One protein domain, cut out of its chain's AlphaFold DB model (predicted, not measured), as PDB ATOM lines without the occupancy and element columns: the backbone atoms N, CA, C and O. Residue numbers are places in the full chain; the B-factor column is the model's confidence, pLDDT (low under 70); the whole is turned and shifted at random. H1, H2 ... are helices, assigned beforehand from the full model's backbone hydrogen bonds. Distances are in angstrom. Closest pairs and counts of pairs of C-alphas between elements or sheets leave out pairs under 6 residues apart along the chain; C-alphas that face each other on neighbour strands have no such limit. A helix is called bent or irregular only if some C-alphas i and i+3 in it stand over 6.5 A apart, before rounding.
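AT A GLANCE: This is residues 312 to 474 of the 477 residues of an uncharacterized protein of Hoeflea olei (UniProt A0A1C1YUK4). Four helices, H2, H3, H4 and H5, run up and down side by side in an elongated four-cornered bundle; H1 crosses one end, at the start of H4 and the end of H5. H6 packs on H5 as a fifth, shorter member, and H7 packs on the last part of H4, away from H2 and H3. The printed part has 163 residues with seven named helices, H1 to H7 in order, and no named strand: the class is all helix. The whole is compact, with a radius of gyration of the C-alphas of 16.3 A and spans of 50 by 36 by 24 A.

HOW THE PARTS SIT: Begin with H4, residues 385 to 410, the hub, which touches five helices. It touches H3, residues 351 to 374, at a shallow tilt of 19 degrees, opposite ways; the closest C-alphas, of Leu 374 and Asp 387, are 5.7 A apart. H3 forms a helical hairpin with H2, residues 322 to 345, where the C-alphas of Gln 333 and Glu 365 come closest at 6.0 A. H2 also touches H5, residues 422 to 439, closest at the C-alphas of Leu 332 and Gly 427, 5.6 A. H5 has a kink of 79 degrees near residue 433 and is irregular, C-alphas 435 and 438 being 9.4 A apart. H6, residues 442 to 452, touches H5, closest at the C-alphas of Gly 429 and Gly 444, 4.0 A. H2 to H6 are an up and down bundle, each helix running against the one before. H1, residues 312 to 320, touches H4 about perpendicular at 85 degrees, closest at the C-alphas of Gly 315 and Ala 388, 4.4 A. H7, residues 457 to 472, touches H4, closest at the C-alphas of Glu 407 and Gly 461, 6.4 A. H2 and H4 are apart. Every O i to N i+4 pair is within hydrogen-bond range in H1, H2, H3 and H7; the figures are 21 of 22 in H4, 12 of 14 in H5 and 6 of 7 in H6.

IN THESE COORDINATES: Find C-alpha 385 at (145.490, 140.702, 205.679); from there H4 runs 36.9 A to C-alpha 410 at (121.987, 156.604, 182.135). H3 is 35.2 A long, H2 34.8 A, H7 22.4 A, H5 20.6 A, H6 15.6 A and H1 12.2 A. H7 ends at C-alpha 472, (140.143, 162.671, 190.729).

THE WHOLE: Look for the two C-alphas farthest apart at Gln 348 and Asp 380, 50.3 A. The printed part has no cut, and its long link joins H4 to H5. The mean pLDDT of the printed part is 78.8; it is under 70 at residues 410 to 418 and 438 to 474.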
ATOM      1  N   GLN A 312     141.598 146.727 207.141       87.50
ATOM      2  CA  GLN A 312     141.068 146.055 208.327       87.50
ATOM      3  C   GLN A 312     139.536 146.150 208.436       87.50
ATOM      4  O   GLN A 312     138.890 145.183 208.840       87.50
ATOM      5  N   ALA A 313     138.947 147.297 208.087       86.56
ATOM      6  CA  ALA A 313     137.497 147.476 208.097       86.56
ATOM      7  C   ALA A 313     136.824 146.630 207.005       86.56
ATOM      8  O   ALA A 313     135.805 145.998 207.279       86.56
ATOM      9  N   VAL A 314     137.432 146.561 205.816       91.12
ATOM     10  CA  VAL A 314     136.961 145.723 204.702       91.12
ATOM     11  C   VAL A 314     137.054 144.239 205.054       91.12
ATOM     12  O   VAL A 314     136.066 143.522 204.939       91.12
ATOM     13  N   GLY A 315     138.192 143.779 205.582       91.56
ATOM     14  CA  GLY A 315     138.359 142.385 206.005       91.56
ATOM     15  C   GLY A 315     137.356 141.967 207.084       91.56
ATOM     16  O   GLY A 315     136.793 140.874 207.030       91.56
ATOM     17  N   LYS A 316     137.059 142.864 208.036       90.12
ATOM     18  CA  LYS A 316     136.011 142.627 209.036       90.12
ATOM     19  C   LYS A 316     134.625 142.532 208.392       90.12
ATOM     20  O   LYS A 316     133.875 141.620 208.723       90.12
ATOM     21  N   ALA A 317     134.289 143.444 207.481       87.81
ATOM     22  CA  ALA A 317     132.997 143.450 206.802       87.81
ATOM     23  C   ALA A 317     132.788 142.197 205.935       87.81
ATOM     24  O   ALA A 317     131.724 141.592 206.004       87.81
ATOM     25  N   LEU A 318     133.813 141.747 205.204       92.56
ATOM     26  CA  LEU A 318     133.784 140.493 204.442       92.56
ATOM     27  C   LEU A 318     133.508 139.271 205.328       92.56
ATOM     28  O   LEU A 318     132.726 138.399 204.952       92.56
ATOM     29  N   SER A 319     134.121 139.220 206.514       90.56
ATOM     30  CA  SER A 319     133.891 138.141 207.479       90.56
ATOM     31  C   SER A 319     132.477 138.202 208.072       90.56
ATOM     32  O   SER A 319     131.764 137.200 208.057       90.56
ATOM     33  N   ASP A 320     132.040 139.383 208.521       87.69
ATOM     34  CA  ASP A 320     130.728 139.587 209.150       87.69
ATOM     35  C   ASP A 320     129.557 139.366 208.175       87.69
ATOM     36  O   ASP A 320     128.481 138.921 208.578       87.69
ATOM     37  N   ASN A 321     129.763 139.689 206.894       90.69
ATOM     38  CA  ASN A 321     128.731 139.694 205.859       90.69
ATOM     39  C   ASN A 321     128.867 138.549 204.848       90.69
ATOM     40  O   ASN A 321     128.224 138.599 203.803       90.69
ATOM     41  N   ARG A 322     129.662 137.512 205.140       93.00
ATOM     42  CA  ARG A 322     129.968 136.413 204.209       93.00
ATOM     43  C   ARG A 322     128.733 135.839 203.503       93.00
ATOM     44  O   ARG A 322     128.690 135.793 202.278       93.00
ATOM     45  N   GLU A 323     127.738 135.377 204.262       89.06
ATOM     46  CA  GLU A 323     126.553 134.715 203.693       89.06
ATOM     47  C   GLU A 323     125.673 135.675 202.871       89.06
ATOM     48  O   GLU A 323     125.405 135.361 201.708       89.06
ATOM     49  N   PRO A 324     125.275 136.862 203.389       83.81
ATOM     50  CA  PRO A 324     124.572 137.856 202.579       83.81
ATOM     51  C   PRO A 324     125.345 138.281 201.330       83.81
ATOM     52  O   PRO A 324     124.732 138.521 200.290       83.81
ATOM     53  N   LEU A 325     126.675 138.374 201.418       91.19
ATOM     54  CA  LEU A 325     127.526 138.790 200.311       91.19
ATOM     55  C   LEU A 325     127.559 137.733 199.210       91.19
ATOM     56  O   LEU A 325     127.266 138.069 198.069       91.19
ATOM     57  N   LEU A 326     127.816 136.463 199.536       91.88
ATOM     58  CA  LEU A 326     127.799 135.377 198.547       91.88
ATOM     59  C   LEU A 326     126.430 135.240 197.870       91.88
ATOM     60  O   LEU A 326     126.360 135.071 196.654       91.88
ATOM     61  N   PHE A 327     125.342 135.370 198.635       87.94
ATOM     62  CA  PHE A 327     123.991 135.358 198.075       87.94
ATOM     63  C   PHE A 327     123.745 136.547 197.133       87.94
ATOM     64  O   PHE A 327     123.226 136.369 196.031       87.94
ATOM     65  N   SER A 328     124.150 137.754 197.541       86.62
ATOM     66  CA  SER A 328     123.990 138.970 196.732       86.62
ATOM     67  C   SER A 328     124.832 138.921 195.456       86.62
ATOM     68  O   SER A 328     124.348 139.318 194.401       86.62
ATOM     69  N   LEU A 329     126.056 138.388 195.534       91.62
ATOM     70  CA  LEU A 329     126.939 138.182 194.385       91.62
ATOM     71  C   LEU A 329     126.320 137.209 193.381       91.62
ATOM     72  O   LEU A 329     126.180 137.565 192.216       91.62
ATOM     73  N   ALA A 330     125.865 136.037 193.838       88.81
ATOM     74  CA  ALA A 330     125.236 135.043 192.970       88.81
ATOM     75  C   ALA A 330     123.956 135.584 192.307       88.81
ATOM     76  O   ALA A 330     123.758 135.427 191.102       88.81
ATOM     77  N   SER A 331     123.104 136.273 193.077       86.94
ATOM     78  CA  SER A 331     121.878 136.879 192.548       86.94
ATOM     79  C   SER A 331     122.173 137.971 191.517       86.94
ATOM     80  O   SER A 331     121.523 138.021 190.472       86.94
ATOM     81  N   LEU A 332     123.162 138.829 191.776       91.25
ATOM     82  CA  LEU A 332     123.547 139.897 190.858       91.25
ATOM     83  C   LEU A 332     124.181 139.347 189.573       91.25
ATOM     84  O   LEU A 332     123.831 139.803 188.489       91.25
ATOM     85  N   GLN A 333     125.053 138.341 189.675       94.38
ATOM     86  CA  GLN A 333     125.633 137.657 188.514       94.38
ATOM     87  C   GLN A 333     124.548 137.028 187.634       94.38
ATOM     88  O   GLN A 333     124.571 137.199 186.417       94.38
ATOM     89  N   GLN A 334     123.546 136.380 188.237       90.94
ATOM     90  CA  GLN A 334     122.410 135.843 187.489       90.94
ATOM     91  C   GLN A 334     121.629 136.950 186.760       90.94
ATOM     92  O   GLN A 334     121.347 136.816 185.570       90.94
ATOM     93  N   GLN A 335     121.322 138.063 187.434       88.44
ATOM     94  CA  GLN A 335     120.621 139.193 186.811       88.44
ATOM     95  C   GLN A 335     121.419 139.811 185.656       88.44
ATOM     96  O   GLN A 335     120.839 140.168 184.628       88.44
ATOM     97  N   ILE A 336     122.745 139.919 185.805       93.94
ATOM     98  CA  ILE A 336     123.652 140.380 184.747       93.94
ATOM     99  C   ILE A 336     123.617 139.418 183.561       93.94
ATOM    100  O   ILE A 336     123.465 139.874 182.430       93.94
ATOM    101  N   ALA A 337     123.691 138.106 183.795       93.44
ATOM    102  CA  ALA A 337     123.638 137.105 182.735       93.44
ATOM    103  C   ALA A 337     122.307 137.155 181.962       93.44
ATOM    104  O   ALA A 337     122.311 137.211 180.732       93.44
ATOM    105  N   GLU A 338     121.173 137.213 182.666       91.31
ATOM    106  CA  GLU A 338     119.841 137.328 182.055       91.31
ATOM    107  C   GLU A 338     119.681 138.626 181.254       91.31
ATOM    108  O   GLU A 338     119.083 138.643 180.176       91.31
ATOM    109  N   PHE A 339     120.203 139.741 181.770       94.00
ATOM    110  CA  PHE A 339     120.153 141.014 181.062       94.00
ATOM    111  C   PHE A 339     121.082 141.042 179.846       94.00
ATOM    112  O   PHE A 339     120.670 141.510 178.788       94.00
ATOM    113  N   ARG A 340     122.281 140.467 179.951       96.25
ATOM    114  CA  ARG A 340     123.221 140.320 178.834       96.25
ATOM    115  C   ARG A 340     122.606 139.535 177.675       96.25
ATOM    116  O   ARG A 340     122.742 139.956 176.530       96.25
ATOM    117  N   GLU A 341     121.890 138.442 177.949       96.69
ATOM    118  CA  GLU A 341     121.182 137.688 176.902       96.69
ATOM    119  C   GLU A 341     120.065 138.507 176.244       96.69
ATOM    120  O   GLU A 341     119.900 138.460 175.024       96.69
ATOM    121  N   ARG A 342     119.337 139.322 177.018       92.44
ATOM    122  CA  ARG A 342     118.345 140.252 176.454       92.44
ATOM    123  C   ARG A 342     118.994 141.280 175.529       92.44
ATOM    124  O   ARG A 342     118.516 141.456 174.416       92.44
ATOM    125  N   VAL A 343     120.103 141.885 175.951       92.81
ATOM    126  CA  VAL A 343     120.874 142.851 175.149       92.81
ATOM    127  C   VAL A 343     121.407 142.210 173.861       92.81
ATOM    128  O   VAL A 343     121.347 142.827 172.801       92.81
ATOM    129  N   ARG A 344     121.876 140.953 173.909       94.94
ATOM    130  CA  ARG A 344     122.301 140.194 172.714       94.94
ATOM    131  C   ARG A 344     121.159 139.957 171.726       94.94
ATOM    132  O   ARG A 344     121.392 139.984 170.520       94.94
ATOM    133  N   GLY A 345     119.954 139.701 172.236       93.50
ATOM    134  CA  GLY A 345     118.757 139.468 171.431       93.50
ATOM    135  C   GLY A 345     118.098 140.735 170.884       93.50
ATOM    136  O   GLY A 345     117.230 140.630 170.014       93.50
ATOM    137  N   ASP A 346     118.487 141.916 171.371       91.44
ATOM    138  CA  ASP A 346     117.882 143.173 170.954       91.44
ATOM    139  C   ASP A 346     118.493 143.685 169.638       91.44
ATOM    140  O   ASP A 346     119.649 144.121 169.554       91.44
ATOM    141  N   ASN A 347     117.688 143.607 168.578       92.81
ATOM    142  CA  ASN A 347     118.041 144.100 167.248       92.81
ATOM    143  C   ASN A 347     117.742 145.595 167.065       92.81
ATOM    144  O   ASN A 347     118.078 146.135 166.014       92.81
ATOM    145  N   GLN A 348     117.087 146.244 168.035       89.12
ATOM    146  CA  GLN A 348     116.794 147.679 167.994       89.12
ATOM    147  C   GLN A 348     117.971 148.516 168.504       89.12
ATOM    148  O   GLN A 348     118.109 149.668 168.104       89.12
ATOM    149  N   LEU A 349     118.856 147.924 169.311       87.62
ATOM    150  CA  LEU A 349     120.075 148.577 169.777       87.62
ATOM    151  C   LEU A 349     121.082 148.795 168.644       87.62
ATOM    152  O   LEU A 349     121.370 147.884 167.857       87.62
ATOM    153  N   ALA A 350     121.687 149.986 168.617       90.00
ATOM    154  CA  ALA A 350     122.823 150.265 167.748       90.00
ATOM    155  C   ALA A 350     123.940 149.220 167.986       90.00
ATOM    156  O   ALA A 350     124.255 148.926 169.144       90.00
ATOM    157  N   PRO A 351     124.548 148.635 166.932       92.25
ATOM    158  CA  PRO A 351     125.525 147.553 167.083       92.25
ATOM    159  C   PRO A 351     126.707 147.892 167.997       92.25
ATOM    160  O   PRO A 351     127.116 147.034 168.780       92.25
ATOM    161  N   ASP A 352     127.204 149.129 167.919       90.94
ATOM    162  CA  ASP A 352     128.335 149.606 168.719       90.94
ATOM    163  C   ASP A 352     127.935 149.755 170.194       90.94
ATOM    164  O   ASP A 352     128.573 149.163 171.061       90.94
ATOM    165  N   PHE A 353     126.793 150.396 170.475       88.81
ATOM    166  CA  PHE A 353     126.245 150.511 171.832       88.81
ATOM    167  C   PHE A 353     125.977 149.140 172.467       88.81
ATOM    168  O   PHE A 353     126.304 148.898 173.629       88.81
ATOM    169  N   ARG A 354     125.420 148.197 171.697       92.56
ATOM    170  CA  ARG A 354     125.203 146.820 172.158       92.56
ATOM    171  C   ARG A 354     126.523 146.136 172.520       92.56
ATOM    172  O   ARG A 354     126.576 145.427 173.523       92.56
ATOM    173  N   ALA A 355     127.570 146.318 171.713       93.56
ATOM    174  CA  ALA A 355     128.887 145.749 171.985       93.56
ATOM    175  C   ALA A 355     129.515 146.352 173.252       93.56
ATOM    176  O   ALA A 355     130.028 145.606 174.088       93.56
ATOM    177  N   GLU A 356     129.411 147.669 173.429       92.06
ATOM    178  CA  GLU A 356     129.876 148.377 174.625       92.06
ATOM    179  C   GLU A 356     129.128 147.921 175.884       92.06
ATOM    180  O   GLU A 356     129.764 147.557 176.872       92.06
ATOM    181  N   LEU A 357     127.793 147.847 175.839       91.44
ATOM    182  CA  LEU A 357     126.976 147.397 176.972       91.44
ATOM    183  C   LEU A 357     127.299 145.954 177.372       91.44
ATOM    184  O   LEU A 357     127.397 145.646 178.560       91.44
ATOM    185  N   ILE A 358     127.516 145.060 176.402       94.75
ATOM    186  CA  ILE A 358     127.965 143.690 176.688       94.75
ATOM    187  C   ILE A 358     129.347 143.705 177.352       94.75
ATOM    188  O   ILE A 358     129.527 143.035 178.366       94.75
ATOM    189  N   ALA A 359     130.295 144.497 176.841       94.88
ATOM    190  CA  ALA A 359     131.633 144.602 177.421       94.88
ATOM    191  C   ALA A 359     131.605 145.147 178.861       94.88
ATOM    192  O   ALA A 359     132.335 144.654 179.725       94.88
ATOM    193  N   PHE A 360     130.730 146.115 179.148       93.94
ATOM    194  CA  PHE A 360     130.502 146.604 180.505       93.94
ATOM    195  C   PHE A 360     129.959 145.507 181.429       93.94
ATOM    196  O   PHE A 360     130.498 145.306 182.519       93.94
ATOM    197  N   LEU A 361     128.925 144.775 180.997       94.88
ATOM    198  CA  LEU A 361     128.325 143.688 181.779       94.88
ATOM    199  C   LEU A 361     129.330 142.560 182.052       94.88
ATOM    200  O   LEU A 361     129.394 142.068 183.179       94.88
ATOM    201  N   ASP A 362     130.155 142.205 181.067       96.25
ATOM    202  CA  ASP A 362     131.228 141.215 181.213       96.25
ATOM    203  C   ASP A 362     132.295 141.700 182.212       96.25
ATOM    204  O   ASP A 362     132.729 140.959 183.098       96.25
ATOM    205  N   GLY A 363     132.680 142.978 182.131       94.44
ATOM    206  CA  GLY A 363     133.591 143.603 183.090       94.44
ATOM    207  C   GLY A 363     133.019 143.649 184.510       94.44
ATOM    208  O   GLY A 363     133.752 143.455 185.485       94.44
ATOM    209  N   LEU A 364     131.719 143.892 184.653       94.00
ATOM    210  CA  LEU A 364     131.037 143.879 185.940       94.00
ATOM    211  C   LEU A 364     130.999 142.465 186.536       94.00
ATOM    212  O   LEU A 364     131.403 142.282 187.681       94.00
ATOM    213  N   GLU A 365     130.598 141.461 185.755       96.31
ATOM    214  CA  GLU A 365     130.577 140.052 186.169       96.31
ATOM    215  C   GLU A 365     131.967 139.559 186.608       96.31
ATOM    216  O   GLU A 365     132.099 138.913 187.654       96.31
ATOM    217  N   ALA A 366     133.019 139.917 185.864       96.19
ATOM    218  CA  ALA A 366     134.399 139.589 186.218       96.19
ATOM    219  C   ALA A 366     134.810 140.201 187.567       96.19
ATOM    220  O   ALA A 366     135.397 139.515 188.402       96.19
ATOM    221  N   SER A 367     134.441 141.462 187.819       95.12
ATOM    222  CA  SER A 367     134.722 142.129 189.096       95.12
ATOM    223  C   SER A 367     133.987 141.464 190.262       95.12
ATOM    224  O   SER A 367     134.572 141.248 191.317       95.12
ATOM    225  N   LEU A 368     132.721 141.081 190.085       95.69
ATOM    226  CA  LEU A 368     131.967 140.374 191.126       95.69
ATOM    227  C   LEU A 368     132.564 138.990 191.428       95.69
ATOM    228  O   LEU A 368     132.562 138.559 192.579       95.69
ATOM    229  N   SER A 369     133.111 138.321 190.411       97.06
ATOM    230  CA  SER A 369     133.780 137.023 190.554       97.06
ATOM    231  C   SER A 369     135.117 137.137 191.293       97.06
ATOM    232  O   SER A 369     135.423 136.292 192.130       97.06
ATOM    233  N   GLU A 370     135.883 138.200 191.029       96.38
ATOM    234  CA  GLU A 370     137.098 138.547 191.781       96.38
ATOM    235  C   GLU A 370     136.770 138.724 193.268       96.38
ATOM    236  O   GLU A 370     137.364 138.055 194.110       96.38
ATOM    237  N   LEU A 371     135.741 139.518 193.595       96.62
ATOM    238  CA  LEU A 371     135.307 139.689 194.981       96.62
ATOM    239  C   LEU A 371     134.868 138.373 195.623       96.62
ATOM    240  O   LEU A 371     135.224 138.123 196.769       96.62
ATOM    241  N   ALA A 372     134.116 137.531 194.906       96.56
ATOM    242  CA  ALA A 372     133.691 136.228 195.414       96.56
ATOM    243  C   ALA A 372     134.888 135.344 195.813       96.56
ATOM    244  O   ALA A 372     134.792 134.619 196.801       96.56
ATOM    245  N   GLY A 373     136.010 135.442 195.090       95.94
ATOM    246  CA  GLY A 373     137.264 134.757 195.420       95.94
ATOM    247  C   GLY A 373     137.966 135.292 196.673       95.94
ATOM    248  O   GLY A 373     138.684 134.542 197.326       95.94
ATOM    249  N   LEU A 374     137.718 136.553 197.042       95.31
ATOM    250  CA  LEU A 374     138.257 137.194 198.251       95.31
ATOM    251  C   LEU A 374     137.397 136.939 199.501       95.31
ATOM    252  O   LEU A 374     137.804 137.258 200.622       95.31
ATOM    253  N   VAL A 375     136.190 136.387 199.337       95.31
ATOM    254  CA  VAL A 375     135.321 136.015 200.460       95.31
ATOM    255  C   VAL A 375     135.836 134.713 201.093       95.31
ATOM    256  O   VAL A 375     136.032 133.727 200.385       95.31
ATOM    257  N   PRO A 376     136.010 134.643 202.428       91.75
ATOM    258  CA  PRO A 376     136.585 133.468 203.076       91.75
ATOM    259  C   PRO A 376     135.693 132.229 202.911       91.75
ATOM    260  O   PRO A 376     134.467 132.301 203.023       91.75
ATOM    261  N   GLU A 377     136.305 131.059 202.711       90.56
ATOM    262  CA  GLU A 377     135.586 129.793 202.496       90.56
ATOM    263  C   GLU A 377     134.684 129.394 203.671       90.56
ATOM    264  O   GLU A 377     133.635 128.791 203.457       90.56
ATOM    265  N   SER A 378     135.054 129.737 204.907       88.75
ATOM    266  CA  SER A 378     134.268 129.450 206.109       88.75
ATOM    267  C   SER A 378     134.264 130.638 207.065       88.75
ATOM    268  O   SER A 378     135.205 131.424 207.092       88.75
ATOM    269  N   ALA A 379     133.208 130.755 207.874       80.81
ATOM    270  CA  ALA A 379     133.088 131.820 208.873       80.81
ATOM    271  C   ALA A 379     134.203 131.768 209.936       80.81
ATOM    272  O   ALA A 379     134.591 132.799 210.476       80.81
ATOM    273  N   ASP A 380     134.742 130.574 210.200       83.25
ATOM    274  CA  ASP A 380     135.778 130.354 211.213       83.25
ATOM    275  C   ASP A 380     137.178 130.780 210.743       83.25
ATOM    276  O   ASP A 380     138.062 131.046 211.561       83.25
ATOM    277  N   LYS A 381     137.397 130.855 209.424       81.19
ATOM    278  CA  LYS A 381     138.628 131.382 208.835       81.19
ATOM    279  C   LYS A 381     138.418 132.873 208.572       81.19
ATOM    280  O   LYS A 381     137.793 133.256 207.590       81.19
ATOM    281  N   GLY A 382     138.921 133.720 209.469       87.12
ATOM    282  CA  GLY A 382     138.953 135.165 209.228       87.12
ATOM    283  C   GLY A 382     139.667 135.508 207.913       87.12
ATOM    284  O   GLY A 382     140.480 134.729 207.418       87.12
ATOM    285  N   VAL A 383     139.373 136.683 207.356       92.81
ATOM    286  CA  VAL A 383     139.995 137.169 206.112       92.81
ATOM    287  C   VAL A 383     141.476 137.453 206.351       92.81
ATOM    288  O   VAL A 383     141.829 138.094 207.348       92.81
ATOM    289  N   SER A 384     142.349 136.972 205.461       94.94
ATOM    290  CA  SER A 384     143.777 137.266 205.568       94.94
ATOM    291  C   SER A 384     144.026 138.767 205.372       94.94
ATOM    292  O   SER A 384     143.216 139.492 204.794       94.94
ATOM    293  N   LYS A 385     145.151 139.281 205.879       92.62
ATOM    294  CA  LYS A 385     145.490 140.702 205.679       92.62
ATOM    295  C   LYS A 385     145.704 141.039 204.203       92.62
ATOM    296  O   LYS A 385     145.435 142.169 203.809       92.62
ATOM    297  N   GLU A 386     146.190 140.070 203.433       93.88
ATOM    298  CA  GLU A 386     146.412 140.176 201.993       93.88
ATOM    299  C   GLU A 386     145.070 140.273 201.258       93.88
ATOM    300  O   GLU A 386     144.831 141.286 200.605       93.88
ATOM    301  N   ASP A 387     144.143 139.339 201.499       94.12
ATOM    302  CA  ASP A 387     142.801 139.360 200.890       94.12
ATOM    303  C   ASP A 387     142.020 140.624 201.277       94.12
ATOM    304  O   ASP A 387     141.283 141.196 200.479       94.12
ATOM    305  N   ALA A 388     142.193 141.109 202.510       93.50
ATOM    306  CA  ALA A 388     141.545 142.329 202.980       93.50
ATOM    307  C   ALA A 388     142.079 143.594 202.278       93.50
ATOM    308  O   ALA A 388     141.318 144.530 202.016       93.50
ATOM    309  N   ALA A 389     143.379 143.635 201.971       92.25
ATOM    310  CA  ALA A 389     143.990 144.716 201.197       92.25
ATOM    311  C   ALA A 389     143.609 144.627 199.710       92.25
ATOM    312  O   ALA A 389     143.328 145.649 199.074       92.25
ATOM    313  N   GLU A 390     143.535 143.411 199.173       93.50
ATOM    314  CA  GLU A 390     143.073 143.153 197.813       93.50
ATOM    315  C   GLU A 390     141.603 143.549 197.647       93.50
ATOM    316  O   GLU A 390     141.270 144.271 196.712       93.50
ATOM    317  N   ALA A 391     140.743 143.233 198.616       93.44
ATOM    318  CA  ALA A 391     139.338 143.632 198.611       93.44
ATOM    319  C   ALA A 391     139.137 145.151 198.735       93.44
ATOM    320  O   ALA A 391     138.230 145.719 198.123       93.44
ATOM    321  N   ALA A 392     139.992 145.839 199.497       90.69
ATOM    322  CA  ALA A 392     139.978 147.299 199.549       90.69
ATOM    323  C   ALA A 392     140.367 147.909 198.190       90.69
ATOM    324  O   ALA A 392     139.720 148.845 197.721       90.69
ATOM    325  N   THR A 393     141.371 147.333 197.524       90.94
ATOM    326  CA  THR A 393     141.787 147.734 196.170       90.94
ATOM    327  C   THR A 393     140.694 147.442 195.140       90.94
ATOM    328  O   THR A 393     140.401 148.274 194.277       90.94
ATOM    329  N   TRP A 394     140.053 146.277 195.253       94.19
ATOM    330  CA  TRP A 394     138.909 145.876 194.447       94.19
ATOM    331  C   TRP A 394     137.782 146.902 194.547       94.19
ATOM    332  O   TRP A 394     137.270 147.331 193.520       94.19
ATOM    333  N   LEU A 395     137.443 147.364 195.754       89.50
ATOM    334  CA  LEU A 395     136.341 148.306 195.965       89.50
ATOM    335  C   LEU A 395     136.546 149.625 195.211       89.50
ATOM    336  O   LEU A 395     135.597 150.162 194.639       89.50
ATOM    337  N   VAL A 396     137.779 150.135 195.187       86.69
ATOM    338  CA  VAL A 396     138.130 151.357 194.448       86.69
ATOM    339  C   VAL A 396     137.930 151.143 192.946       86.69
ATOM    340  O   VAL A 396     137.244 151.933 192.295       86.69
ATOM    341  N   LYS A 397     138.454 150.035 192.401       88.12
ATOM    342  CA  LYS A 397     138.295 149.674 190.979       88.12
ATOM    343  C   LYS A 397     136.830 149.445 190.607       88.12
ATOM    344  O   LYS A 397     136.377 149.901 189.559       88.12
ATOM    345  N   TYR A 398     136.093 148.753 191.470       91.06
ATOM    346  CA  TYR A 398     134.680 148.447 191.309       91.06
ATOM    347  C   TYR A 398     133.843 149.724 191.254       91.06
ATOM    348  O   TYR A 398     133.074 149.913 190.315       91.06
ATOM    349  N   LYS A 399     134.051 150.645 192.205       85.81
ATOM    350  CA  LYS A 399     133.379 151.951 192.229       85.81
ATOM    351  C   LYS A 399     133.648 152.735 190.943       85.81
ATOM    352  O   LYS A 399     132.697 153.210 190.330       85.81
ATOM    353  N   ALA A 400     134.909 152.830 190.518       84.19
ATOM    354  CA  ALA A 400     135.278 153.538 189.293       84.19
ATOM    355  C   ALA A 400     134.595 152.937 188.050       84.19
ATOM    356  O   ALA A 400     134.035 153.671 187.241       84.19
ATOM    357  N   ARG A 401     134.567 151.602 187.934       87.81
ATOM    358  CA  ARG A 401     133.900 150.898 186.828       87.81
ATOM    359  C   ARG A 401     132.391 151.134 186.810       87.81
ATOM    360  O   ARG A 401     131.832 151.380 185.747       87.81
ATOM    361  N   ILE A 402     131.743 151.041 187.970       85.75
ATOM    362  CA  ILE A 402     130.300 151.259 188.110       85.75
ATOM    363  C   ILE A 402     129.930 152.693 187.731       85.75
ATOM    364  O   ILE A 402     128.971 152.880 186.991       85.75
ATOM    365  N   LEU A 403     130.688 153.687 188.204       81.56
ATOM    366  CA  LEU A 403     130.424 155.091 187.886       81.56
ATOM    367  C   LEU A 403     130.614 155.379 186.396       81.56
ATOM    368  O   LEU A 403     129.704 155.933 185.794       81.56
ATOM    369  N   ALA A 404     131.724 154.932 185.800       80.44
ATOM    370  CA  ALA A 404     131.990 155.139 184.376       80.44
ATOM    371  C   ALA A 404     130.907 154.506 183.489       80.44
ATOM    372  O   ALA A 404     130.336 155.174 182.638       80.44
ATOM    373  N   GLY A 405     130.548 153.240 183.734       80.50
ATOM    374  CA  GLY A 405     129.506 152.595 182.933       80.50
ATOM    375  C   GLY A 405     128.129 153.231 183.127       80.50
ATOM    376  O   GLY A 405     127.356 153.349 182.183       80.50
ATOM    377  N   LEU A 406     127.788 153.668 184.341       76.88
ATOM    378  CA  LEU A 406     126.476 154.267 184.584       76.88
ATOM    379  C   LEU A 406     126.340 155.676 184.010       76.88
ATOM    380  O   LEU A 406     125.217 156.043 183.672       76.88
ATOM    381  N   GLU A 407     127.434 156.425 183.847       75.38
ATOM    382  CA  GLU A 407     127.433 157.672 183.070       75.38
ATOM    383  C   GLU A 407     126.901 157.428 181.659       75.38
ATOM    384  O   GLU A 407     125.920 158.047 181.239       75.38
ATOM    385  N   ASP A 408     127.487 156.439 180.987       74.38
ATOM    386  CA  ASP A 408     127.177 156.119 179.603       74.38
ATOM    387  C   ASP A 408     125.754 155.556 179.470       74.38
ATOM    388  O   ASP A 408     124.984 155.985 178.613       74.38
ATOM    389  N   TYR A 409     125.334 154.645 180.354       75.06
ATOM    390  CA  TYR A 409     124.042 153.950 180.215       75.06
ATOM    391  C   TYR A 409     122.842 154.664 180.857       75.06
ATOM    392  O   TYR A 409     121.706 154.227 180.669       75.06
ATOM    393  N   CYS A 410     123.060 155.741 181.618       65.00
ATOM    394  CA  CYS A 410     121.987 156.604 182.135       65.00
ATOM    395  C   CYS A 410     121.884 157.954 181.400       65.00
ATOM    396  O   CYS A 410     121.011 158.760 181.738       65.00
ATOM    397  N   ALA A 411     122.729 158.202 180.394       69.19
ATOM    398  CA  ALA A 411     122.651 159.384 179.540       69.19
ATOM    399  C   ALA A 411     121.310 159.464 178.788       69.19
ATOM    400  O   ALA A 411     120.744 158.446 178.387       69.19
ATOM    401  N   ALA A 412     120.808 160.688 178.572       59.75
ATOM    402  CA  ALA A 412     119.478 160.952 177.993       59.75
ATOM    403  C   ALA A 412     119.230 160.201 176.692       59.75
ATOM    404  O   ALA A 412     118.136 159.684 176.466       59.75
ATOM    405  N   ASP A 413     120.275 160.163 175.877       64.00
ATOM    406  CA  ASP A 413     120.243 159.640 174.525       64.00
ATOM    407  C   ASP A 413     120.150 158.105 174.516       64.00
ATOM    408  O   ASP A 413     119.642 157.537 173.559       64.00
ATOM    409  N   ASN A 414     120.517 157.442 175.623       62.62
ATOM    410  CA  ASN A 414     120.548 155.981 175.757       62.62
ATOM    411  C   ASN A 414     119.358 155.411 176.559       62.62
ATOM    412  O   ASN A 414     119.080 154.210 176.504       62.62
ATOM    413  N   VAL A 415     118.609 156.262 177.281       57.34
ATOM    414  CA  VAL A 415     117.440 155.856 178.096       57.34
ATOM    415  C   VAL A 415     116.289 155.315 177.239       57.34
ATOM    416  O   VAL A 415     115.507 154.492 177.715       57.34
ATOM    417  N   ALA A 416     116.177 155.758 175.984       57.25
ATOM    418  CA  ALA A 416     115.145 155.287 175.063       57.25
ATOM    419  C   ALA A 416     115.404 153.861 174.547       57.25
ATOM    420  O   ALA A 416     114.445 153.155 174.234       57.25
ATOM    421  N   ASP A 417     116.672 153.441 174.507       58.50
ATOM    422  CA  ASP A 417     117.092 152.284 173.722       58.50
ATOM    423  C   ASP A 417     117.299 151.030 174.578       58.50
ATOM    424  O   ASP A 417     116.862 149.962 174.164       58.50
ATOM    425  N   THR A 418     117.876 151.122 175.787       68.25
ATOM    426  CA  THR A 418     117.829 150.070 176.831       68.25
ATOM    427  C   THR A 418     118.411 150.597 178.152       68.25
ATOM    428  O   THR A 418     119.625 150.692 178.315       68.25
ATOM    429  N   THR A 419     117.568 150.866 179.155       77.12
ATOM    430  CA  THR A 419     118.036 151.159 180.526       77.12
ATOM    431  C   THR A 419     118.488 149.902 181.269       77.12
ATOM    432  O   THR A 419     117.793 148.878 181.255       77.12
ATOM    433  N   LEU A 420     119.600 150.008 182.007       79.25
ATOM    434  CA  LEU A 420     120.026 148.987 182.968       79.25
ATOM    435  C   LEU A 420     118.881 148.657 183.946       79.25
ATOM    436  O   LEU A 420     118.288 149.568 184.532       79.25
ATOM    437  N   PRO A 421     118.556 147.368 184.164       81.19
ATOM    438  CA  PRO A 421     117.550 146.974 185.129       81.19
ATOM    439  C   PRO A 421     117.883 147.523 186.511       81.19
ATOM    440  O   PRO A 421     118.995 147.344 187.012       81.19
ATOM    441  N   VAL A 422     116.881 148.108 187.170       74.94
ATOM    442  CA  VAL A 422     116.999 148.628 188.542       74.94
ATOM    443  C   VAL A 422     117.583 147.574 189.495       74.94
ATOM    444  O   VAL A 422     118.363 147.913 190.377       74.94
ATOM    445  N   GLY A 423     117.280 146.289 189.279       72.50
ATOM    446  CA  GLY A 423     117.852 145.181 190.049       72.50
ATOM    447  C   GLY A 423     119.383 145.087 189.986       72.50
ATOM    448  O   GLY A 423     120.008 144.882 191.024       72.50
ATOM    449  N   ILE A 424     120.000 145.329 188.821       84.56
ATOM    450  CA  ILE A 424     121.466 145.314 188.668       84.56
ATOM    451  C   ILE A 424     122.082 146.496 189.417       84.56
ATOM    452  O   ILE A 424     123.044 146.322 190.165       84.56
ATOM    453  N   ILE A 425     121.490 147.684 189.279       81.56
ATOM    454  CA  ILE A 425     121.947 148.909 189.951       81.56
ATOM    455  C   ILE A 425     121.885 148.738 191.478       81.56
ATOM    456  O   ILE A 425     122.863 148.988 192.187       81.56
ATOM    457  N   LEU A 426     120.755 148.248 191.994       76.06
ATOM    458  CA  LEU A 426     120.565 148.005 193.425       76.06
ATOM    459  C   LEU A 426     121.457 146.877 193.950       76.06
ATOM    460  O   LEU A 426     122.002 146.986 195.051       76.06
ATOM    461  N   GLY A 427     121.638 145.811 193.170       81.19
ATOM    462  CA  GLY A 427     122.545 144.726 193.520       81.19
ATOM    463  C   GLY A 427     123.982 145.225 193.653       81.19
ATOM    464  O   GLY A 427     124.649 144.889 194.629       81.19
ATOM    465  N   CYS A 428     124.430 146.104 192.752       86.56
ATOM    466  CA  CYS A 428     125.760 146.706 192.826       86.56
ATOM    467  C   CYS A 428     125.951 147.550 194.095       86.56
ATOM    468  O   CYS A 428     126.948 147.405 194.808       86.56
ATOM    469  N   GLY A 429     124.959 148.381 194.434       79.94
ATOM    470  CA  GLY A 429     124.959 149.139 195.688       79.94
ATOM    471  C   GLY A 429     124.996 148.229 196.920       79.94
ATOM    472  O   GLY A 429     125.755 148.481 197.855       79.94
ATOM    473  N   THR A 430     124.229 147.136 196.900       81.56
ATOM    474  CA  THR A 430     124.179 146.150 197.991       81.56
ATOM    475  C   THR A 430     125.534 145.473 198.200       81.56
ATOM    476  O   THR A 430     126.012 145.409 199.331       81.56
ATOM    477  N   VAL A 431     126.195 145.027 197.127       87.62
ATOM    478  CA  VAL A 431     127.531 144.412 197.201       87.62
ATOM    479  C   VAL A 431     128.553 145.398 197.773       87.62
ATOM    480  O   VAL A 431     129.253 145.059 198.726       87.62
ATOM    481  N   GLY A 432     128.584 146.642 197.281       84.50
ATOM    482  CA  GLY A 432     129.459 147.680 197.831       84.50
ATOM    483  C   GLY A 432     129.230 147.909 199.332       84.50
ATOM    484  O   GLY A 432     130.184 147.934 200.114       84.50
ATOM    485  N   ALA A 433     127.968 147.996 199.761       80.19
ATOM    486  CA  ALA A 433     127.613 148.171 201.171       80.19
ATOM    487  C   ALA A 433     128.068 147.011 202.062       80.19
ATOM    488  O   ALA A 433     128.511 147.230 203.188       80.19
ATOM    489  N   LEU A 434     127.977 145.775 201.576       82.69
ATOM    490  CA  LEU A 434     128.395 144.600 202.341       82.69
ATOM    491  C   LEU A 434     129.922 144.523 202.502       82.69
ATOM    492  O   LEU A 434     130.390 143.989 203.506       82.69
ATOM    493  N   VAL A 435     130.690 145.096 201.568       87.44
ATOM    494  CA  VAL A 435     132.165 145.089 201.584       87.44
ATOM    495  C   VAL A 435     132.755 146.236 202.405       87.44
ATOM    496  O   VAL A 435     133.750 146.045 203.097       87.44
ATOM    497  N   ALA A 436     132.163 147.432 202.357       83.12
ATOM    498  CA  ALA A 436     132.742 148.617 203.005       83.12
ATOM    499  C   ALA A 436     131.749 149.456 203.814       83.12
ATOM    500  O   ALA A 436     132.028 150.606 204.168       83.12
ATOM    501  N   GLY A 437     130.582 148.895 204.124       73.81
ATOM    502  CA  GLY A 437     129.542 149.596 204.860       73.81
ATOM    503  C   GLY A 437     129.059 150.843 204.103       73.81
ATOM    504  O   GLY A 437     128.983 150.834 202.872       73.81
ATOM    505  N   PRO A 438     128.766 151.949 204.808       57.81
ATOM    506  CA  PRO A 438     128.265 153.182 204.193       57.81
ATOM    507  C   PRO A 438     129.158 153.736 203.073       57.81
ATOM    508  O   PRO A 438     128.654 154.307 202.114       57.81
ATOM    509  N   MET A 439     130.476 153.529 203.168       63.62
ATOM    510  CA  MET A 439     131.442 154.021 202.178       63.62
ATOM    511  C   MET A 439     131.340 153.261 200.851       63.62
ATOM    512  O   MET A 439     131.420 153.863 199.784       63.62
ATOM    513  N   GLY A 440     131.102 151.948 200.906       59.88
ATOM    514  CA  GLY A 440     130.877 151.141 199.706       59.88
ATOM    515  C   GLY A 440     129.494 151.355 199.087       59.88
ATOM    516  O   GLY A 440     129.317 151.154 197.889       59.88
ATOM    517  N   PHE A 441     128.535 151.856 199.872       57.81
ATOM    518  CA  PHE A 441     127.239 152.316 199.373       57.81
ATOM    519  C   PHE A 441     127.291 153.722 198.750       57.81
ATOM    520  O   PHE A 441     126.280 154.169 198.228       57.81
ATOM    521  N   GLY A 442     128.432 154.426 198.744       51.88
ATOM    522  CA  GLY A 442     128.541 155.760 198.130       51.88
ATOM    523  C   GLY A 442     128.120 155.794 196.654       51.88
ATOM    524  O   GLY A 442     127.571 156.789 196.195       51.88
ATOM    525  N   ALA A 443     128.269 154.675 195.940       47.06
ATOM    526  CA  ALA A 443     127.667 154.492 194.623       47.06
ATOM    527  C   ALA A 443     126.136 154.255 194.733       47.06
ATOM    528  O   ALA A 443     125.348 154.954 194.109       47.06
ATOM    529  N   GLY A 444     125.689 153.355 195.619       43.25
ATOM    530  CA  GLY A 444     124.274 153.037 195.896       43.25
ATOM    531  C   GLY A 444     123.374 154.198 196.358       43.25
ATOM    532  O   GLY A 444     122.236 154.297 195.905       43.25
ATOM    533  N   ALA A 445     123.855 155.096 197.224       45.06
ATOM    534  CA  ALA A 445     123.103 156.259 197.713       45.06
ATOM    535  C   ALA A 445     122.902 157.312 196.616       45.06
ATOM    536  O   ALA A 445     121.830 157.913 196.520       45.06
ATOM    537  N   PHE A 446     123.907 157.479 195.752       51.66
ATOM    538  CA  PHE A 446     123.794 158.273 194.535       51.66
ATOM    539  C   PHE A 446     122.732 157.669 193.598       51.66
ATOM    540  O   PHE A 446     121.862 158.390 193.118       51.66
ATOM    541  N   PHE A 447     122.692 156.337 193.448       52.56
ATOM    542  CA  PHE A 447     121.651 155.640 192.675       52.56
ATOM    543  C   PHE A 447     120.256 155.719 193.285       52.56
ATOM    544  O   PHE A 447     119.281 155.830 192.548       52.56
ATOM    545  N   GLY A 448     120.143 155.732 194.614       45.09
ATOM    546  CA  GLY A 448     118.891 156.051 195.294       45.09
ATOM    547  C   GLY A 448     118.370 157.420 194.861       45.09
ATOM    548  O   GLY A 448     117.213 157.543 194.482       45.09
ATOM    549  N   GLN A 449     119.232 158.439 194.795       47.62
ATOM    550  CA  GLN A 449     118.838 159.756 194.281       47.62
ATOM    551  C   GLN A 449     118.520 159.754 192.776       47.62
ATOM    552  O   GLN A 449     117.635 160.493 192.353       47.62
ATOM    553  N   LEU A 450     119.197 158.916 191.990       44.03
ATOM    554  CA  LEU A 450     119.048 158.774 190.536       44.03
ATOM    555  C   LEU A 450     117.743 158.057 190.135       44.03
ATOM    556  O   LEU A 450     117.100 158.434 189.165       44.03
ATOM    557  N   VAL A 451     117.314 157.060 190.918       43.97
ATOM    558  CA  VAL A 451     116.042 156.337 190.735       43.97
ATOM    559  C   VAL A 451     114.859 157.130 191.308       43.97
ATOM    560  O   VAL A 451     113.750 157.061 190.781       43.97
ATOM    561  N   VAL A 452     115.072 157.894 192.387       44.31
ATOM    562  CA  VAL A 452     114.010 158.642 193.086       44.31
ATOM    563  C   VAL A 452     113.744 160.016 192.469       44.31
ATOM    564  O   VAL A 452     112.614 160.510 192.529       44.31
ATOM    565  N   ARG A 453     114.738 160.643 191.833       36.75
ATOM    566  CA  ARG A 453     114.521 161.861 191.051       36.75
ATOM    567  C   ARG A 453     114.368 161.485 189.585       36.75
ATOM    568  O   ARG A 453     115.297 160.973 188.979       36.75
ATOM    569  N   HIS A 454     113.256 161.889 188.972       41.34
ATOM    570  CA  HIS A 454     113.210 162.174 187.533       41.34
ATOM    571  C   HIS A 454     114.114 163.383 187.217       41.34
ATOM    572  O   HIS A 454     113.655 164.412 186.722       41.34
ATOM    573  N   ALA A 455     115.392 163.315 187.585       43.78
ATOM    574  CA  ALA A 455     116.375 164.276 187.146       43.78
ATOM    575  C   ALA A 455     116.437 164.152 185.625       43.78
ATOM    576  O   ALA A 455     116.532 163.048 185.086       43.78
ATOM    577  N   LYS A 456     116.327 165.286 184.927       48.28
ATOM    578  CA  LYS A 456     116.608 165.313 183.492       48.28
ATOM    579  C   LYS A 456     117.988 164.671 183.311       48.28
ATOM    580  O   LYS A 456     118.879 165.030 184.079       48.28
ATOM    581  N   PRO A 457     118.187 163.761 182.350       45.03
ATOM    582  CA  PRO A 457     119.439 163.010 182.262       45.03
ATOM    583  C   PRO A 457     120.700 163.896 182.184       45.03
ATOM    584  O   PRO A 457     121.750 163.506 182.677       45.03
ATOM    585  N   GLY A 458     120.587 165.140 181.698       46.91
ATOM    586  CA  GLY A 458     121.669 166.134 181.788       46.91
ATOM    587  C   GLY A 458     122.077 166.502 183.224       46.91
ATOM    588  O   GLY A 458     123.257 166.539 183.534       46.91
ATOM    589  N   THR A 459     121.122 166.664 184.146       54.09
ATOM    590  CA  THR A 459     121.396 166.936 185.574       54.09
ATOM    591  C   THR A 459     122.023 165.735 186.288       54.09
ATOM    592  O   THR A 459     122.664 165.894 187.324       54.09
ATOM    593  N   VAL A 460     121.816 164.526 185.756       53.69
ATOM    594  CA  VAL A 460     122.487 163.311 186.232       53.69
ATOM    595  C   VAL A 460     123.951 163.324 185.806       53.69
ATOM    596  O   VAL A 460     124.808 163.129 186.661       53.69
ATOM    597  N   GLY A 461     124.228 163.613 184.529       52.22
ATOM    598  CA  GLY A 461     125.592 163.748 184.011       52.22
ATOM    599  C   GLY A 461     126.394 164.816 184.757       52.22
ATOM    600  O   GLY A 461     127.495 164.538 185.213       52.22
ATOM    601  N   ASP A 462     125.806 165.993 184.997       55.62
ATOM    602  CA  ASP A 462     126.482 167.096 185.697       55.62
ATOM    603  C   ASP A 462     126.903 166.723 187.130       55.62
ATOM    604  O   ASP A 462     128.020 167.012 187.552       55.62
ATOM    605  N   LYS A 463     126.030 166.033 187.875       58.22
ATOM    606  CA  LYS A 463     126.333 165.581 189.243       58.22
ATOM    607  C   LYS A 463     127.300 164.408 189.287       58.22
ATOM    608  O   LYS A 463     128.043 164.262 190.253       58.22
ATOM    609  N   LEU A 464     127.249 163.532 188.288       50.34
ATOM    610  CA  LEU A 464     128.184 162.418 188.198       50.34
ATOM    611  C   LEU A 464     129.590 162.937 187.886       50.34
ATOM    612  O   LEU A 464     130.552 162.501 188.511       50.34
ATOM    613  N   LYS A 465     129.677 163.925 186.994       55.28
ATOM    614  CA  LYS A 465     130.906 164.639 186.673       55.28
ATOM    615  C   LYS A 465     131.483 165.358 187.893       55.28
ATOM    616  O   LYS A 465     132.664 165.196 188.156       55.28
ATOM    617  N   GLU A 466     130.652 166.038 188.686       65.31
ATOM    618  CA  GLU A 466     131.057 166.658 189.961       65.31
ATOM    619  C   GLU A 466     131.670 165.625 190.930       65.31
ATOM    620  O   GLU A 466     132.759 165.830 191.455       65.31
ATOM    621  N   VAL A 467     131.035 164.458 191.097       55.97
ATOM    622  CA  VAL A 467     131.546 163.376 191.966       55.97
ATOM    623  C   VAL A 467     132.820 162.721 191.412       55.97
ATOM    624  O   VAL A 467     133.667 162.265 192.183       55.97
ATOM    625  N   LEU A 468     132.960 162.627 190.086       50.00
ATOM    626  CA  LEU A 468     134.157 162.096 189.431       50.00
ATOM    627  C   LEU A 468     135.332 163.076 189.514       50.00
ATOM    628  O   LEU A 468     136.451 162.632 189.757       50.00
ATOM    629  N   GLU A 469     135.081 164.378 189.369       61.81
ATOM    630  CA  GLU A 469     136.068 165.445 189.562       61.81
ATOM    631  C   GLU A 469     136.538 165.483 191.027       61.81
ATOM    632  O   GLU A 469     137.740 165.436 191.283       61.81
ATOM    633  N   GLU A 470     135.618 165.391 191.998       61.56
ATOM    634  CA  GLU A 470     135.960 165.263 193.426       61.56
ATOM    635  C   GLU A 470     136.790 164.005 193.740       61.56
ATOM    636  O   GLU A 470     137.637 164.026 194.632       61.56
ATOM    637  N   ALA A 471     136.567 162.903 193.017       51.41
ATOM    638  CA  ALA A 471     137.323 161.662 193.188       51.41
ATOM    639  C   ALA A 471     138.690 161.668 192.477       51.41
ATOM    640  O   ALA A 471     139.563 160.881 192.841       51.41
ATOM    641  N   GLN A 472     138.876 162.510 191.454       48.44
ATOM    642  CA  GLN A 472     140.143 162.671 190.729       48.44
ATOM    643  C   GLN A 472     141.077 163.691 191.396       48.44
ATOM    644  O   GLN A 472     142.292 163.542 191.290       48.44
ATOM    645  N   ASP A 473     140.520 164.666 192.118       49.03
ATOM    646  CA  ASP A 473     141.270 165.680 192.870       49.03
ATOM    647  C   ASP A 473     141.782 165.186 194.244       49.03
ATOM    648  O   ASP A 473     142.430 165.942 194.977       49.03
ATOM    649  N   GLU A 474     141.554 163.917 194.612       44.34
ATOM    650  CA  GLU A 474     142.183 163.327 195.799       44.34
ATOM    651  C   GLU A 474     143.699 163.120 195.567       44.34
ATOM    652  O   GLU A 474     144.097 162.415 194.634       44.34
TER     653      GLU A 474